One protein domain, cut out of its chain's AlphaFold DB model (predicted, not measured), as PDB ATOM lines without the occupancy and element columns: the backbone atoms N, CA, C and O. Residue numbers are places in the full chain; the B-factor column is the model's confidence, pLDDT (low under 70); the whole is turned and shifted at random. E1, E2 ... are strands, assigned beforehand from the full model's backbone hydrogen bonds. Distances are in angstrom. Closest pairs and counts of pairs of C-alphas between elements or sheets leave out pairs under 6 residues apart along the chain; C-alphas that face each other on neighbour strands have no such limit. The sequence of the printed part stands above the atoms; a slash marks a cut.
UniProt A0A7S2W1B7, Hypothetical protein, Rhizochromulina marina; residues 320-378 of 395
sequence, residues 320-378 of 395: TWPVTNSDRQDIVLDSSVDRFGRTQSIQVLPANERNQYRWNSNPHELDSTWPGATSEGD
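What this domain is: This is residues 320 to 378 of the 395 residues of the protein "Hypothetical protein" of Rhizochromulina marina (UniProt A0A7S2W1B7). There is little regular structure here: one small two-stranded hairpin, E1 and E2, sits at one end of a body made of loops. The long stretches 320 to 332 and 346 to 378 make the rest, and both ends of the printed part lie at the end away from the hairpin. The printed part has 59 residues with no named helix and two named strands, E1 then E2, in one antiparallel sheet; the class is all strand, though these hold only 8 residues. It is compact, with a radius of gyration of the C-alphas of 11.3 A and spans of 32 by 23 by 18 A.

Where its parts are: E1, residues 333 to 337, measures 9.4 A from C-alpha 333 at (135.590, 178.240, 178.169) to C-alpha 337. E2, residues 343 to 345, measures 7.2 A and ends at C-alpha 345 at (137.126, 175.180, 175.435).

How they stand to each other: E1 and E2 form a hairpin with a tight link of 5 residues, antiparallel at 134 degrees between directions. C-alphas 333 and 345 face each other at 4.4 A. N 334 and O 344 are within hydrogen-bond range at 2.9 A.

The domain as a whole: The C-alphas farthest apart, of Ser 335 and Asp 378, are 33.1 A apart. The printed part has no cut. Mean pLDDT of the printed part is 87.3; residues 370 to 373 are under 70.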
ATOM      1  N   THR A 320     146.529 174.305 156.247       80.00
ATOM      2  CA  THR A 320     146.376 174.931 157.549       80.00
ATOM      3  C   THR A 320     145.793 176.320 157.440       80.00
ATOM      4  O   THR A 320     146.523 177.258 157.152       80.00
ATOM      5  N   TRP A 321     144.508 176.505 157.715       84.56
ATOM      6  CA  TRP A 321     143.912 177.842 157.755       84.56
ATOM      7  C   TRP A 321     144.077 178.495 159.137       84.56
ATOM      8  O   TRP A 321     143.995 177.804 160.152       84.56
ATOM      9  N   PRO A 322     144.322 179.818 159.214       86.62
ATOM     10  CA  PRO A 322     144.297 180.523 160.487       86.62
ATOM     11  C   PRO A 322     142.866 180.555 161.036       86.62
ATOM     12  O   PRO A 322     141.924 180.898 160.320       86.62
ATOM     13  N   VAL A 323     142.718 180.220 162.313       88.56
ATOM     14  CA  VAL A 323     141.444 180.138 163.025       88.56
ATOM     15  C   VAL A 323     141.499 181.018 164.272       88.56
ATOM     16  O   VAL A 323     142.502 181.042 164.986       88.56
ATOM     17  N   THR A 324     140.406 181.731 164.541       91.81
ATOM     18  CA  THR A 324     140.190 182.472 165.787       91.81
ATOM     19  C   THR A 324     138.806 182.117 166.314       91.81
ATOM     20  O   THR A 324     137.799 182.560 165.761       91.81
ATOM     21  N   ASN A 325     138.757 181.292 167.357       93.94
ATOM     22  CA  ASN A 325     137.516 180.900 168.021       93.94
ATOM     23  C   ASN A 325     137.329 181.594 169.372       93.94
ATOM     24  O   ASN A 325     136.219 181.576 169.892       93.94
ATOM     25  N   SER A 326     138.357 182.223 169.943       92.81
ATOM     26  CA  SER A 326     138.270 182.868 171.262       92.81
ATOM     27  C   SER A 326     137.241 184.004 171.347       92.81
ATOM     28  O   SER A 326     136.699 184.251 172.423       92.81
ATOM     29  N   ASP A 327     136.899 184.642 170.224       92.88
ATOM     30  CA  ASP A 327     135.867 185.688 170.156       92.88
ATOM     31  C   ASP A 327     134.425 185.139 170.078       92.88
ATOM     32  O   ASP A 327     133.444 185.894 170.187       92.88
ATOM     33  N   ARG A 328     134.262 183.824 169.872       94.69
ATOM     34  CA  ARG A 328     132.951 183.190 169.704       94.69
ATOM     35  C   ARG A 328     132.180 183.150 171.016       94.69
ATOM     36  O   ARG A 328     132.624 182.602 172.016       94.69
ATOM     37  N   GLN A 329     130.958 183.673 170.976       94.38
ATOM     38  CA  GLN A 329     130.076 183.750 172.147       94.38
ATOM     39  C   GLN A 329     129.351 182.432 172.456       94.38
ATOM     40  O   GLN A 329     128.736 182.304 173.511       94.38
ATOM     41  N   ASP A 330     129.375 181.470 171.531       95.38
ATOM     42  CA  ASP A 330     128.749 180.156 171.688       95.38
ATOM     43  C   ASP A 330     129.672 179.104 172.328       95.38
ATOM     44  O   ASP A 330     129.234 177.988 172.614       95.38
ATOM     45  N   ILE A 331     130.936 179.452 172.583       95.38
ATOM     46  CA  ILE A 331     131.921 178.546 173.169       95.38
ATOM     47  C   ILE A 331     131.974 178.722 174.683       95.38
ATOM     48  O   ILE A 331     132.170 179.820 175.199       95.38
ATOM     49  N   VAL A 332     131.848 177.604 175.400       95.25
ATOM     50  CA  VAL A 332     132.076 177.565 176.845       95.25
ATOM     51  C   VAL A 332     133.562 177.335 177.105       95.25
ATOM     52  O   VAL A 332     134.120 176.312 176.698       95.25
ATOM     53  N   LEU A 333     134.185 178.298 177.778       94.75
ATOM     54  CA  LEU A 333     135.590 178.240 178.169       94.75
ATOM     55  C   LEU A 333     135.769 177.371 179.410       94.75
ATOM     56  O   LEU A 333     134.937 177.411 180.322       94.75
ATOM     57  N   ASP A 334     136.861 176.613 179.443       92.75
ATOM     58  CA  ASP A 334     137.285 175.938 180.660       92.75
ATOM     59  C   ASP A 334     137.746 176.979 181.687       92.75
ATOM     60  O   ASP A 334     138.361 177.996 181.361       92.75
ATOM     61  N   SER A 335     137.386 176.740 182.945       92.25
ATOM     62  CA  SER A 335     137.876 177.526 184.072       92.25
ATOM     63  C   SER A 335     139.341 177.231 184.402       92.25
ATOM     64  O   SER A 335     139.984 178.059 185.051       92.25
ATOM     65  N   SER A 336     139.862 176.073 183.982       91.12
ATOM     66  CA  SER A 336     141.289 175.770 184.000       91.12
ATOM     67  C   SER A 336     141.986 176.267 182.730       91.12
ATOM     68  O   SER A 336     141.364 176.667 181.746       91.12
ATOM     69  N   VAL A 337     143.314 176.231 182.763       90.75
ATOM     70  CA  VAL A 337     144.175 176.480 181.606       90.75
ATOM     71  C   VAL A 337     144.808 175.176 181.147       90.75
ATOM     72  O   VAL A 337     144.869 174.213 181.914       90.75
ATOM     73  N   ASP A 338     145.286 175.151 179.907       90.56
ATOM     74  CA  ASP A 338     146.135 174.059 179.444       90.56
ATOM     75  C   ASP A 338     147.513 174.086 180.133       90.56
ATOM     76  O   ASP A 338     147.868 175.035 180.841       90.56
ATOM     77  N   ARG A 339     148.334 173.067 179.865       90.06
ATOM     78  CA  ARG A 339     149.693 172.943 180.419       90.06
ATOM     79  C   ARG A 339     150.671 174.071 180.066       90.06
ATOM     80  O   ARG A 339     151.775 174.128 180.601       90.06
ATOM     81  N   PHE A 340     150.293 174.963 179.154       90.88
ATOM     82  CA  PHE A 340     151.063 176.144 178.765       90.88
ATOM     83  C   PHE A 340     150.433 177.447 179.284       90.88
ATOM     84  O   PHE A 340     150.893 178.534 178.932       90.88
ATOM     85  N   GLY A 341     149.393 177.363 180.118       91.31
ATOM     86  CA  GLY A 341     148.690 178.518 180.668       91.31
ATOM     87  C   GLY A 341     147.718 179.184 179.691       91.31
ATOM     88  O   GLY A 341     147.367 180.347 179.890       91.31
ATOM     89  N   ARG A 342     147.302 178.491 178.624       90.25
ATOM     90  CA  ARG A 342     146.402 179.017 177.588       90.25
ATOM     91  C   ARG A 342     144.947 178.659 177.889       90.25
ATOM     92  O   ARG A 342     144.645 177.584 178.402       90.25
ATOM     93  N   THR A 343     144.041 179.567 177.534       92.19
ATOM     94  CA  THR A 343     142.592 179.336 177.591       92.19
ATOM     95  C   THR A 343     142.177 178.279 176.569       92.19
ATOM     96  O   THR A 343     142.643 178.303 175.431       92.19
ATOM     97  N   GLN A 344     141.253 177.403 176.956       93.12
ATOM     98  CA  GLN A 344     140.729 176.330 176.111       93.12
ATOM     99  C   GLN A 344     139.208 176.191 176.259       93.12
ATOM    100  O   GLN A 344     138.614 176.739 177.191       93.12
ATOM    101  N   SER A 345     138.555 175.499 175.328       94.19
ATOM    102  CA  SER A 345     137.126 175.180 175.435       94.19
ATOM    103  C   SER A 345     136.877 173.941 176.297       94.19
ATOM    104  O   SER A 345     137.655 172.998 176.282       94.19
ATOM    105  N   ILE A 346     135.725 173.865 176.968       92.25
ATOM    106  CA  ILE A 346     135.280 172.601 177.595       92.25
ATOM    107  C   ILE A 346     134.858 171.588 176.520       92.25
ATOM    108  O   ILE A 346     135.042 170.384 176.658       92.25
ATOM    109  N   GLN A 347     134.279 172.084 175.426       91.69
ATOM    110  CA  GLN A 347     133.770 171.271 174.323       91.69
ATOM    111  C   GLN A 347     134.752 171.228 173.154       91.69
ATOM    112  O   GLN A 347     135.284 172.263 172.747       91.69
ATOM    113  N   VAL A 348     134.939 170.050 172.563       93.31
ATOM    114  CA  VAL A 348     135.707 169.906 171.322       93.31
ATOM    115  C   VAL A 348     134.905 170.480 170.159       93.31
ATOM    116  O   VAL A 348     133.767 170.071 169.910       93.31
ATOM    117  N   LEU A 349     135.500 171.427 169.436       93.81
ATOM    118  CA  LEU A 349     134.902 171.977 168.220       93.81
ATOM    119  C   LEU A 349     135.025 170.972 167.058       93.81
ATOM    120  O   LEU A 349     135.937 170.138 167.053       93.81
ATOM    121  N   PRO A 350     134.137 171.026 166.051       92.69
ATOM    122  CA  PRO A 350     134.305 170.255 164.820       92.69
ATOM    123  C   PRO A 350     135.713 170.431 164.228       92.69
ATOM    124  O   PRO A 350     136.266 171.528 164.264       92.69
ATOM    125  N   ALA A 351     136.315 169.360 163.697       88.88
ATOM    126  CA  ALA A 351     137.685 169.407 163.166       88.88
ATOM    127  C   ALA A 351     137.859 170.448 162.039       88.88
ATOM    128  O   ALA A 351     138.905 171.072 161.935       88.88
ATOM    129  N   ASN A 352     136.813 170.704 161.251       89.88
ATOM    130  CA  ASN A 352     136.756 171.752 160.228       89.88
ATOM    131  C   ASN A 352     136.585 173.187 160.775       89.88
ATOM    132  O   ASN A 352     136.534 174.125 159.984       89.88
ATOM    133  N   GLU A 353     136.470 173.371 162.091       90.88
ATOM    134  CA  GLU A 353     136.371 174.675 162.762       90.88
ATOM    135  C   GLU A 353     137.580 174.968 163.670       90.88
ATOM    136  O   GLU A 353     137.593 175.987 164.360       90.88
ATOM    137  N   ARG A 354     138.594 174.095 163.704       87.50
ATOM    138  CA  ARG A 354     139.758 174.226 164.595       87.50
ATOM    139  C   ARG A 354     141.062 173.846 163.909       87.50
ATOM    140  O   ARG A 354     141.079 173.256 162.836       87.50
ATOM    141  N   ASN A 355     142.166 174.179 164.565       78.31
ATOM    142  CA  ASN A 355     143.508 173.895 164.079       78.31
ATOM    143  C   ASN A 355     144.008 172.547 164.639       78.31
ATOM    144  O   ASN A 355     144.720 172.526 165.637       78.31
ATOM    145  N   GLN A 356     143.617 171.421 164.033       73.81
ATOM    146  CA  GLN A 356     144.159 170.094 164.369       73.81
ATOM    147  C   GLN A 356     144.449 169.280 163.102       73.81
ATOM    148  O   GLN A 356     143.543 169.028 162.313       73.81
ATOM    149  N   TYR A 357     145.690 168.798 162.967       74.25
ATOM    150  CA  TYR A 357     146.096 167.859 161.904       74.25
ATOM    151  C   TYR A 357     146.286 166.436 162.411       74.25
ATOM    152  O   TYR A 357     146.184 165.487 161.642       74.25
ATOM    153  N   ARG A 358     146.615 166.286 163.695       87.00
ATOM    154  CA  ARG A 358     147.061 165.027 164.291       87.00
ATOM    155  C   ARG A 358     146.415 164.836 165.651       87.00
ATOM    156  O   ARG A 358     146.058 165.804 166.325       87.00
ATOM    157  N   TRP A 359     146.266 163.580 166.050       90.12
ATOM    158  CA  TRP A 359     145.579 163.214 167.290       90.12
ATOM    159  C   TRP A 359     146.361 163.576 168.561       90.12
ATOM    160  O   TRP A 359     145.772 163.550 169.631       90.12
ATOM    161  N   ASN A 360     147.629 163.984 168.434       88.81
ATOM    162  CA  ASN A 360     148.479 164.462 169.528       88.81
ATOM    163  C   ASN A 360     148.316 165.961 169.869       88.81
ATOM    164  O   ASN A 360     148.965 166.472 170.778       88.81
ATOM    165  N   SER A 361     147.508 166.706 169.108       88.12
ATOM    166  CA  SER A 361     147.273 168.138 169.348       88.12
ATOM    167  C   SER A 361     146.110 168.354 170.317       88.12
ATOM    168  O   SER A 361     145.144 167.596 170.266       88.12
ATOM    169  N   ASN A 362     146.146 169.431 171.115       90.88
ATOM    170  CA  ASN A 362     145.046 169.797 172.015       90.88
ATOM    171  C   ASN A 362     143.755 170.080 171.215       90.88
ATOM    172  O   ASN A 362     143.696 171.082 170.496       90.88
ATOM    173  N   PRO A 363     142.692 169.258 171.336       91.94
ATOM    174  CA  PRO A 363     141.467 169.469 170.581       91.94
ATOM    175  C   PRO A 363     140.587 170.607 171.117       91.94
ATOM    176  O   PRO A 363     139.620 170.988 170.453       91.94
ATOM    177  N   HIS A 364     140.943 171.157 172.278       92.94
ATOM    178  CA  HIS A 364     140.291 172.274 172.955       92.94
ATOM    179  C   HIS A 364     140.968 173.629 172.668       92.94
ATOM    180  O   HIS A 364     140.515 174.666 173.161       92.94
ATOM    181  N   GLU A 365     142.051 173.641 171.880       91.50
ATOM    182  CA  GLU A 365     142.725 174.870 171.454       91.50
ATOM    183  C   GLU A 365     141.793 175.716 170.572       91.50
ATOM    184  O   GLU A 365     141.234 175.246 169.577       91.50
ATOM    185  N   LEU A 366     141.607 176.979 170.962       92.12
ATOM    186  CA  LEU A 366     140.658 177.893 170.320       92.12
ATOM    187  C   LEU A 366     141.246 178.549 169.068       92.12
ATOM    188  O   LEU A 366     140.606 178.574 168.015       92.12
ATOM    189  N   ASP A 367     142.460 179.080 169.192       90.56
ATOM    190  CA  ASP A 367     143.073 179.960 168.201       90.56
ATOM    191  C   ASP A 367     144.341 179.340 167.619       90.56
ATOM    192  O   ASP A 367     145.097 178.662 168.313       90.56
ATOM    193  N   SER A 368     144.616 179.609 166.343       83.50
ATOM    194  CA  SER A 368     145.858 179.177 165.703       83.50
ATOM    195  C   SER A 368     147.078 179.860 166.325       83.50
ATOM    196  O   SER A 368     147.177 181.085 166.366       83.50
ATOM    197  N   THR A 369     148.071 179.060 166.707       73.06
ATOM    198  CA  THR A 369     149.370 179.525 167.221       73.06
ATOM    199  C   THR A 369     150.419 179.801 166.139       73.06
ATOM    200  O   THR A 369     151.479 180.351 166.437       73.06
ATOM    201  N   TRP A 370     150.126 179.475 164.876       66.56
ATOM    202  CA  TRP A 370     151.034 179.635 163.737       66.56
ATOM    203  C   TRP A 370     150.410 180.484 162.622       66.56
ATOM    204  O   TRP A 370     149.186 180.472 162.458       66.56
ATOM    205  N   PRO A 371     151.223 181.210 161.828       59.62
ATOM    206  CA  PRO A 371     150.735 181.928 160.657       59.62
ATOM    207  C   PRO A 371     150.235 180.911 159.621       59.62
ATOM    208  O   PRO A 371     151.023 180.295 158.905       59.62
ATOM    209  N   GLY A 372     148.919 180.702 159.583       62.50
ATOM    210  CA  GLY A 372     148.278 179.786 158.642       62.50
ATOM    211  C   GLY A 372     148.479 180.171 157.166       62.50
ATOM    212  O   GLY A 372     149.141 181.147 156.819       62.50
ATOM    213  N   ALA A 373     147.873 179.380 156.290       68.81
ATOM    214  CA  ALA A 373     147.892 179.410 154.830       68.81
ATOM    215  C   ALA A 373     149.277 179.199 154.185       68.81
ATOM    216  O   ALA A 373     149.485 179.569 153.030       68.81
ATOM    217  N   THR A 374     150.229 178.612 154.918       74.00
ATOM    218  CA  THR A 374     151.593 178.332 154.421       74.00
ATOM    219  C   THR A 374     152.097 176.916 154.720       74.00
ATOM    220  O   THR A 374     153.231 176.589 154.371       74.00
ATOM    221  N   SER A 375     151.256 176.069 155.320       77.81
ATOM    222  CA  SER A 375     151.542 174.668 155.640       77.81
ATOM    223  C   SER A 375     150.378 173.761 155.245       77.81
ATOM    224  O   SER A 375     149.232 174.209 155.153       77.81
ATOM    225  N   GLU A 376     150.692 172.488 155.030       83.44
ATOM    226  CA  GLU A 376     149.749 171.422 154.704       83.44
ATOM    227  C   GLU A 376     150.055 170.208 155.593       83.44
ATOM    228  O   GLU A 376     151.225 169.907 155.847       83.44
ATOM    229  N   GLY A 377     149.014 169.561 156.115       81.69
ATOM    230  CA  GLY A 377     149.130 168.320 156.879       81.69
ATOM    231  C   GLY A 377     149.153 167.080 155.984       81.69
ATOM    232  O   GLY A 377     148.756 167.123 154.824       81.69
ATOM    233  N   ASP A 378     149.579 165.948 156.536       87.19
ATOM    234  CA  ASP A 378     149.435 164.650 155.879       87.19
ATOM    235  C   ASP A 378     148.039 164.039 156.150       87.19
ATOM    236  O   ASP A 378     147.401 164.352 157.160       87.19
TER     237      ASP A 378